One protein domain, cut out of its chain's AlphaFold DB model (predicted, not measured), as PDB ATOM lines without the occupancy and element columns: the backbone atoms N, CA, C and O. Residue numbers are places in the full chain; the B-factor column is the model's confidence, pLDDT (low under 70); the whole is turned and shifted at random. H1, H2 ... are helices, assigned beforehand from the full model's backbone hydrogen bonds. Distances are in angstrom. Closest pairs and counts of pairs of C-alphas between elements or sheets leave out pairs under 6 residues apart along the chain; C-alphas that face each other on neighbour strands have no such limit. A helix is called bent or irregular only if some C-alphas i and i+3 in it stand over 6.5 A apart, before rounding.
ATOM      1  N   GLN A 110      40.739-186.135  36.165       71.69
ATOM      2  CA  GLN A 110      40.171-185.559  34.950       71.69
ATOM      3  C   GLN A 110      39.700-186.650  34.006       71.69
ATOM      4  O   GLN A 110      38.644-186.490  33.415       71.69
ATOM      5  N   ARG A 111      40.408-187.782  33.906       78.38
ATOM      6  CA  ARG A 111      39.932-188.912  33.100       78.38
ATOM      7  C   ARG A 111      38.614-189.478  33.638       78.38
ATOM      8  O   ARG A 111      37.693-189.703  32.863       78.38
ATOM      9  N   ASN A 112      38.495-189.654  34.953       83.12
ATOM     10  CA  ASN A 112      37.250-190.133  35.563       83.12
ATOM     11  C   ASN A 112      36.119-189.103  35.432       83.12
ATOM     12  O   ASN A 112      34.978-189.464  35.145       83.12
ATOM     13  N   LEU A 113      36.430-187.819  35.614       82.81
ATOM     14  CA  LEU A 113      35.463-186.730  35.464       82.81
ATOM     15  C   LEU A 113      35.013-186.554  34.007       82.81
ATOM     16  O   LEU A 113      33.830-186.337  33.768       82.81
ATOM     17  N   PHE A 114      35.917-186.731  33.043       86.94
ATOM     18  CA  PHE A 114      35.618-186.742  31.611       86.94
ATOM     19  C   PHE A 114      34.619-187.848  31.265       86.94
ATOM     20  O   PHE A 114      33.583-187.577  30.661       86.94
ATOM     21  N   GLU A 115      34.880-189.084  31.707       86.31
ATOM     22  CA  GLU A 115      33.954-190.201  31.485       86.31
ATOM     23  C   GLU A 115      32.607-189.966  32.182       86.31
ATOM     24  O   GLU A 115      31.554-190.271  31.627       86.31
ATOM     25  N   THR A 116      32.609-189.350  33.367       88.25
ATOM     26  CA  THR A 116      31.372-189.013  34.086       88.25
ATOM     27  C   THR A 116      30.546-187.974  33.325       88.25
ATOM     28  O   THR A 116      29.349-188.169  33.120       88.25
ATOM     29  N   ALA A 117      31.171-186.891  32.856       86.50
ATOM     30  CA  ALA A 117      30.504-185.851  32.072       86.50
ATOM     31  C   ALA A 117      29.939-186.405  30.751       86.50
ATOM     32  O   ALA A 117      28.805-186.093  30.367       86.50
ATOM     33  N   LYS A 118      30.685-187.308  30.105       91.06
ATOM     34  CA  LYS A 118      30.239-188.055  28.927       91.06
ATOM     35  C   LYS A 118      28.997-188.900  29.216       91.06
ATOM     36  O   LYS A 118      28.024-188.819  28.467       91.06
ATOM     37  N   ILE A 119      29.006-189.685  30.297       91.19
ATOM     38  CA  ILE A 119      27.868-190.533  30.692       91.19
ATOM     39  C   ILE A 119      26.629-189.679  30.969       91.19
ATOM     40  O   ILE A 119      25.569-189.968  30.424       91.19
ATOM     41  N   ILE A 120      26.766-188.581  31.720       90.44
ATOM     42  CA  ILE A 120      25.646-187.669  32.014       90.44
ATOM     43  C   ILE A 120      25.012-187.141  30.719       90.44
ATOM     44  O   ILE A 120      23.788-187.099  30.587       90.44
ATOM     45  N   THR A 121      25.838-186.753  29.749       89.88
ATOM     46  CA  THR A 121      25.362-186.212  28.466       89.88
ATOM     47  C   THR A 121      24.686-187.289  27.616       89.88
ATOM     48  O   THR A 121      23.646-187.033  26.995       89.88
ATOM     49  N   LYS A 122      25.239-188.509  27.624       92.44
ATOM     50  CA  LYS A 122      24.655-189.686  26.975       92.44
ATOM     51  C   LYS A 122      23.288-190.031  27.566       92.44
ATOM     52  O   LYS A 122      22.343-190.215  26.803       92.44
ATOM     53  N   ASP A 123      23.164-190.050  28.889       92.19
ATOM     54  CA  ASP A 123      21.915-190.380  29.585       92.19
ATOM     55  C   ASP A 123      20.814-189.344  29.323       92.19
ATOM     56  O   ASP A 123      19.636-189.689  29.236       92.19
ATOM     57  N   ARG A 124      21.182-188.071  29.130       90.44
ATOM     58  CA  ARG A 124      20.237-187.007  28.746       90.44
ATOM     59  C   ARG A 124      19.763-187.111  27.297       90.44
ATOM     60  O   ARG A 124      18.674-186.638  26.984       90.44
ATOM     61  N   ASN A 125      20.571-187.688  26.407       89.81
ATOM     62  CA  ASN A 125      20.315-187.707  24.965       89.81
ATOM     63  C   ASN A 125      20.531-189.100  24.340       89.81
ATOM     64  O   ASN A 125      21.254-189.200  23.345       89.81
ATOM     65  N   PRO A 126      19.902-190.178  24.844       90.19
ATOM     66  CA  PRO A 126      20.275-191.551  24.494       90.19
ATOM     67  C   PRO A 126      20.152-191.841  22.991       90.19
ATOM     68  O   PRO A 126      21.104-192.302  22.369       90.19
ATOM     69  N   THR A 127      19.026-191.473  22.373       88.12
ATOM     70  CA  THR A 127      18.759-191.717  20.942       88.12
ATOM     71  C   THR A 127      19.676-190.919  20.013       88.12
ATOM     72  O   THR A 127      20.017-191.365  18.923       88.12
ATOM     73  N   ARG A 128      20.076-189.711  20.424       88.31
ATOM     74  CA  ARG A 128      20.927-188.825  19.610       88.31
ATOM     75  C   ARG A 128      22.405-189.152  19.788       88.31
ATOM     76  O   ARG A 128      23.184-188.968  18.857       88.31
ATOM     77  N   TRP A 129      22.780-189.659  20.960       90.56
ATOM     78  CA  TRP A 129      24.155-189.999  21.294       90.56
ATOM     79  C   TRP A 129      24.712-191.122  20.420       90.56
ATOM     80  O   TRP A 129      25.858-191.037  19.992       90.56
ATOM     81  N   GLU A 130      23.916-192.144  20.101       91.31
ATOM     82  CA  GLU A 130      24.368-193.237  19.224       91.31
ATOM     83  C   GLU A 130      24.782-192.743  17.834       91.31
ATOM     84  O   GLU A 130      25.726-193.261  17.243       91.31
ATOM     85  N   ARG A 131      24.102-191.707  17.336       90.12
ATOM     86  CA  ARG A 131      24.332-191.162  16.000       90.12
ATOM     87  C   ARG A 131      25.406-190.079  15.960       90.12
ATOM     88  O   ARG A 131      26.215-190.069  15.042       90.12
ATOM     89  N   PHE A 132      25.393-189.168  16.930       94.38
ATOM     90  CA  PHE A 132      26.215-187.953  16.920       94.38
ATOM     91  C   PHE A 132      27.328-187.951  17.976       94.38
ATOM     92  O   PHE A 132      28.137-187.028  18.016       94.38
ATOM     93  N   GLY A 133      27.402-188.974  18.830       92.06
ATOM     94  CA  GLY A 133      28.402-189.088  19.895       92.06
ATOM     95  C   GLY A 133      29.853-188.916  19.424       92.06
ATOM     96  O   GLY A 133      30.579-188.148  20.057       92.06
ATOM     97  N   PRO A 134      30.288-189.542  18.310       95.00
ATOM     98  CA  PRO A 134      31.648-189.363  17.798       95.00
ATOM     99  C   PRO A 134      31.991-187.906  17.445       95.00
ATOM    100  O   PRO A 134      33.081-187.439  17.776       95.00
ATOM    101  N   ASP A 135      31.052-187.172  16.842       94.44
ATOM    102  CA  ASP A 135      31.240-185.763  16.480       94.44
ATOM    103  C   ASP A 135      31.315-184.879  17.733       94.44
ATOM    104  O   ASP A 135      32.162-183.989  17.831       94.44
ATOM    105  N   VAL A 136      30.479-185.165  18.740       94.00
ATOM    106  CA  VAL A 136      30.515-184.471  20.038       94.00
ATOM    107  C   VAL A 136      31.865-184.679  20.724       94.00
ATOM    108  O   VAL A 136      32.473-183.714  21.185       94.00
ATOM    109  N   GLU A 137      32.381-185.910  20.742       94.31
ATOM    110  CA  GLU A 137      33.705-186.208  21.299       94.31
ATOM    111  C   GLU A 137      34.830-185.481  20.551       94.31
ATOM    112  O   GLU A 137      35.802-185.040  21.171       94.31
ATOM    113  N   GLN A 138      34.716-185.334  19.228       94.75
ATOM    114  CA  GLN A 138      35.695-184.599  18.434       94.75
ATOM    115  C   GLN A 138      35.705-183.106  18.780       94.75
ATOM    116  O   GLN A 138      36.782-182.524  18.905       94.75
ATOM    117  N   ILE A 139      34.534-182.502  18.997       93.12
ATOM    118  CA  ILE A 139      34.430-181.098  19.413       93.12
ATOM    119  C   ILE A 139      34.968-180.905  20.827       93.12
ATOM    120  O   ILE A 139      35.768-180.000  21.049       93.12
ATOM    121  N   VAL A 140      34.608-181.773  21.775       92.75
ATOM    122  CA  VAL A 140      35.075-181.642  23.165       92.75
ATOM    123  C   VAL A 140      36.601-181.744  23.260       92.75
ATOM    124  O   VAL A 140      37.209-181.021  24.045       92.75
ATOM    125  N   LYS A 141      37.256-182.540  22.402       92.62
ATOM    126  CA  LYS A 141      38.731-182.597  22.322       92.62
ATOM    127  C   LYS A 141      39.388-181.268  21.935       92.62
ATOM    128  O   LYS A 141      40.571-181.096  22.211       92.62
ATOM    129  N   THR A 142      38.657-180.352  21.296       92.31
ATOM    130  CA  THR A 142      39.169-179.012  20.954       92.31
ATOM    131  C   THR A 142      39.143-178.045  22.135       92.31
ATOM    132  O   THR A 142      39.859-177.046  22.116       92.31
ATOM    133  N   PHE A 143      38.352-178.336  23.172       88.38
ATOM    134  CA  PHE A 143      38.297-177.513  24.374       88.38
ATOM    135  C   PHE A 143      39.521-177.733  25.256       88.38
ATOM    136  O   PHE A 143      40.150-178.794  25.240       88.38
ATOM    137  N   GLU A 144      39.835-176.736  26.081       86.56
ATOM    138  CA  GLU A 144      40.887-176.880  27.080       86.56
ATOM    139  C   GLU A 144      40.575-178.035  28.050       86.56
ATOM    140  O   GLU A 144      39.412-178.217  28.420       86.56
ATOM    141  N   PRO A 145      41.579-178.793  28.532       82.94
ATOM    142  CA  PRO A 145      41.356-179.990  29.353       82.94
ATOM    143  C   PRO A 145      40.480-179.764  30.594       82.94
ATOM    144  O   PRO A 145      39.736-180.649  31.005       82.94
ATOM    145  N   HIS A 146      40.538-178.567  31.181       80.94
ATOM    146  CA  HIS A 146      39.741-178.208  32.353       80.94
ATOM    147  C   HIS A 146      38.254-177.958  32.035       80.94
ATOM    148  O   HIS A 146      37.424-178.027  32.933       80.94
ATOM    149  N   LEU A 147      37.907-177.694  30.773       86.00
ATOM    150  CA  LEU A 147      36.528-177.533  30.299       86.00
ATOM    151  C   LEU A 147      35.923-178.872  29.873       86.00
ATOM    152  O   LEU A 147      34.711-179.048  29.915       86.00
ATOM    153  N   GLN A 148      36.763-179.844  29.511       86.38
ATOM    154  CA  GLN A 148      36.317-181.186  29.126       86.38
ATOM    155  C   GLN A 148      35.726-181.987  30.297       86.38
ATOM    156  O   GLN A 148      35.062-182.995  30.075       86.38
ATOM    157  N   VAL A 149      35.959-181.568  31.543       87.94
ATOM    158  CA  VAL A 149      35.353-182.194  32.729       87.94
ATOM    159  C   VAL A 149      33.993-181.598  33.098       87.94
ATOM    160  O   VAL A 149      33.295-182.178  33.924       87.94
ATOM    161  N   ASP A 150      33.607-180.461  32.509       86.44
ATOM    162  CA  ASP A 150      32.332-179.800  32.793       86.44
ATOM    163  C   ASP A 150      31.208-180.393  31.920       86.44
ATOM    164  O   ASP A 150      31.244-180.238  30.695       86.44
ATOM    165  N   PRO A 151      30.170-181.023  32.509       88.56
ATOM    166  CA  PRO A 151      29.021-181.549  31.765       88.56
ATOM    167  C   PRO A 151      28.323-180.504  30.885       88.56
ATOM    168  O   PRO A 151      27.768-180.837  29.839       88.56
ATOM    169  N   THR A 152      28.372-179.229  31.273       91.69
ATOM    170  CA  THR A 152      27.753-178.129  30.522       91.69
ATOM    171  C   THR A 152      28.392-177.961  29.143       91.69
ATOM    172  O   THR A 152      27.701-177.685  28.159       91.69
ATOM    173  N   MET A 153      29.706-178.185  29.047       92.50
ATOM    174  CA  MET A 153      30.457-178.077  27.793       92.50
ATOM    175  C   MET A 153      30.149-179.235  26.847       92.50
ATOM    176  O   MET A 153      30.063-179.037  25.634       92.50
ATOM    177  N   TRP A 154      29.897-180.424  27.391       93.50
ATOM    178  CA  TRP A 154      29.427-181.570  26.616       93.50
ATOM    179  C   TRP A 154      28.017-181.357  26.060       93.50
ATOM    180  O   TRP A 154      27.777-181.620  24.880       93.50
ATOM    181  N   ASP A 155      27.101-180.815  26.865       92.44
ATOM    182  CA  ASP A 155      25.755-180.454  26.407       92.44
ATOM    183  C   ASP A 155      25.799-179.368  25.319       92.44
ATOM    184  O   ASP A 155      25.033-179.412  24.351       92.44
ATOM    185  N   MET A 156      26.701-178.391  25.451       94.19
ATOM    186  CA  MET A 156      26.908-177.360  24.436       94.19
ATOM    187  C   MET A 156      27.440-177.958  23.130       94.19
ATOM    188  O   MET A 156      26.905-177.648  22.063       94.19
ATOM    189  N   ALA A 157      28.432-178.849  23.203       95.19
ATOM    190  CA  ALA A 157      28.949-179.559  22.037       95.19
ATOM    191  C   ALA A 157      27.851-180.395  21.356       95.19
ATOM    192  O   ALA A 157      27.693-180.314  20.141       95.19
ATOM    193  N   MET A 158      27.021-181.110  22.125       94.06
ATOM    194  CA  MET A 158      25.862-181.840  21.596       94.06
ATOM    195  C   MET A 158      24.883-180.913  20.866       94.06
ATOM    196  O   MET A 158      24.505-181.186  19.729       94.06
ATOM    197  N   LYS A 159      24.495-179.788  21.473       94.69
ATOM    198  CA  LYS A 159      23.600-178.810  20.825       94.69
ATOM    199  C   LYS A 159      24.198-178.241  19.546       94.69
ATOM    200  O   LYS A 159      23.476-178.071  18.570       94.69
ATOM    201  N   TYR A 160      25.498-177.972  19.542       95.38
ATOM    202  CA  TYR A 160      26.189-177.471  18.365       95.38
ATOM    203  C   TYR A 160      26.199-178.504  17.229       95.38
ATOM    204  O   TYR A 160      25.830-178.163  16.109       95.38
ATOM    205  N   VAL A 161      26.513-179.776  17.511       94.62
ATOM    206  CA  VAL A 161      26.451-180.857  16.506       94.62
ATOM    207  C   VAL A 161      25.033-181.041  15.970       94.62
ATOM    208  O   VAL A 161      24.845-181.219  14.765       94.62
ATOM    209  N   LEU A 162      24.022-180.966  16.838       93.00
ATOM    210  CA  LEU A 162      22.623-181.026  16.416       93.00
ATOM    211  C   LEU A 162      22.236-179.824  15.552       93.00
ATOM    212  O   LEU A 162      21.524-180.002  14.572       93.00
ATOM    213  N   GLY A 163      22.736-178.629  15.874       92.25
ATOM    214  CA  GLY A 163      22.559-177.429  15.058       92.25
ATOM    215  C   GLY A 163      23.222-177.552  13.687       92.25
ATOM    216  O   GLY A 163      22.602-177.236  12.683       92.25
ATOM    217  N   MET A 164      24.441-178.096  13.613       91.94
ATOM    218  CA  MET A 164      25.116-178.359  12.334       91.94
ATOM    219  C   MET A 164      24.375-179.381  11.462       91.94
ATOM    220  O   MET A 164      24.514-179.368  10.242       91.94
ATOM    221  N   ASN A 165      23.617-180.285  12.081       90.56
ATOM    222  CA  ASN A 165      22.859-181.325  11.392       90.56
ATOM    223  C   ASN A 165      21.347-181.047  11.372       90.56
ATOM    224  O   ASN A 165      20.584-181.955  11.037       90.56
ATOM    225  N   SER A 166      20.902-179.829  11.701       88.62
ATOM    226  CA  SER A 166      19.473-179.515  11.813       88.62
ATOM    227  C   SER A 166      18.745-179.733  10.490       88.62
ATOM    228  O   SER A 166      17.723-180.403  10.474       88.62
ATOM    229  N   GLU A 167      19.324-179.292   9.372       82.88
ATOM    230  CA  GLU A 167      18.739-179.462   8.034       82.88
ATOM    231  C   GLU A 167      18.552-180.940   7.661       82.88
ATOM    232  O   GLU A 167      17.535-181.321   7.086       82.88
ATOM    233  N   LYS A 168      19.509-181.805   8.026       84.50
ATOM    234  CA  LYS A 168      19.402-183.253   7.788       84.50
ATOM    235  C   LYS A 168      18.326-183.881   8.662       84.50
ATOM    236  O   LYS A 168      17.566-184.716   8.188       84.50
ATOM    237  N   LEU A 169      18.262-183.473   9.929       84.62
ATOM    238  CA  LEU A 169      17.249-183.951  10.866       84.62
ATOM    239  C   LEU A 169      15.844-183.502  10.451       84.62
ATOM    240  O   LEU A 169      14.903-184.281  10.571       84.62
ATOM    241  N   GLU A 170      15.700-182.288   9.925       84.88
ATOM    242  CA  GLU A 170      14.441-181.770   9.385       84.88
ATOM    243  C   GLU A 170      14.040-182.482   8.092       84.88
ATOM    244  O   GLU A 170      12.885-182.879   7.955       84.88
ATOM    245  N   ALA A 171      14.983-182.716   7.175       81.19
ATOM    246  CA  ALA A 171      14.724-183.477   5.956       81.19
ATOM    247  C   ALA A 171      14.304-184.924   6.266       81.19
ATOM    248  O   ALA A 171      13.355-185.439   5.679       81.19
ATOM    249  N   GLU A 172      14.959-185.581   7.223       78.88
ATOM    250  CA  GLU A 172      14.586-186.927   7.664       78.88
ATOM    251  C   GLU A 172      13.247-186.956   8.391       78.88
ATOM    252  O   GLU A 172      12.452-187.861   8.145       78.88
ATOM    253  N   ALA A 173      12.964-185.963   9.235       78.81
ATOM    254  CA  ALA A 173      11.657-185.821   9.865       78.81
ATOM    255  C   ALA A 173      10.559-185.591   8.817       78.81
ATOM    256  O   ALA A 173       9.485-186.175   8.929       78.81
ATOM    257  N   ALA A 174      10.833-184.813   7.766       77.19
ATOM    258  CA  ALA A 174       9.918-184.629   6.644       77.19
ATOM    259  C   ALA A 174       9.707-185.936   5.861       77.19
ATOM    260  O   ALA A 174       8.571-186.270   5.530       77.19
ATOM    261  N   HIS A 175      10.768-186.718   5.637       67.12
ATOM    262  CA  HIS A 175      10.681-188.025   4.981       67.12
ATOM    263  C   HIS A 175       9.967-189.091   5.830       67.12
ATOM    264  O   HIS A 175       9.237-189.917   5.282       67.12
ATOM    265  N   GLN A 176      10.126-189.070   7.155       65.19
ATOM    266  CA  GLN A 176       9.361-189.922   8.075       65.19
ATOM    267  C   GLN A 176       7.900-189.475   8.205       65.19
ATOM    268  O   GLN A 176       7.021-190.318   8.373       65.19
ATOM    269  N   ALA A 177       7.635-188.168   8.119       60.53
ATOM    270  CA  ALA A 177       6.286-187.608   8.141       60.53
ATOM    271  C   ALA A 177       5.521-187.853   6.833       60.53
ATOM    272  O   ALA A 177       4.290-187.907   6.859       60.53
TER     273      ALA A 177
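AT A GLANCE: This is residues 110 to 177 of the 237 residues of an uncharacterized protein of marine sediment metagenome (UniProt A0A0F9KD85). Three helices, H1, H2 and H3, pack into a compact body, and a fourth, H4, sticks out from the end of H3 as a free arm that adds to the length. H2 folds back beside H1 after a tight turn, while H3 crosses H2 nearly at a right angle and its residues 151 to 155 pack on residues 117 to 121 of H1. The printed part has 68 residues, with four named helices in the order H1, H2, H3, H4 and no named strand; its class is all helix. It is only just compact, close to loose, with a radius of gyration of the C-alphas of 12.9 A, and it spans 43 by 21 by 16 A.

HOW THE PARTS SIT: H1, residues 110 to 124, and H2, residues 126 to 140, are close but not clearly touching; their closest C-alphas, those of Lys 122 and Trp 129, are 5.7 A apart. They run opposite ways at a tilt of 35.4 degrees, only just steep. H3, residues 151 to 164, touches H2, the closest C-alphas being those of Val 136 and Ala 157 at 5.5 A, and the two are about perpendicular at 79 degrees. H3 touches H1 with residues 151 to 155 alone, and H1 touches H3 with residues 117 to 121 alone. The closest C-alphas there, those of Ala 117 and Pro 151, are 4.6 A apart, and the helices run the same way at a steep tilt of 53 degrees. H4, residues 166 to 177, and H3 meet only through their link and are near each other, with 5 pairs of C-alphas within 10 A. H4 is apart from H1 and H2. In H1, H3 and H4 every O i to N i+4 pair is within hydrogen-bond range; in H2 7 of 11 are.

IN THESE COORDINATES: H1 begins with C-alpha 110 at (40.171, -185.559, 34.950) and measures 20.9 A from first to last C-alpha. H2 measures 17.9 A and is irregular: C-alphas 131 and 134 are 7.7 A apart. H3, from Pro 151 at (29.021, -181.549, 31.765) to Met 164, measures 20.1 A. H4 measures 15.9 A and ends with C-alpha 177 at (6.286, -187.608, 8.141).

THE WHOLE: The two C-alphas farthest apart, those of Gln 110 and Ala 177, are 43.3 A apart. Residues 166 to 177, which belong to H4, stand free; without them the body of 56 residues spans 28 by 20 by 16 A, with a radius of gyration of 10.1 A. The printed part has no cut. The links H1 to H2 and H3 to H4 are tight, and the link H2 to H3, with 10 residues, is short. The mean pLDDT of the printed part is 87.9, and residues 175 to 177 are under 70.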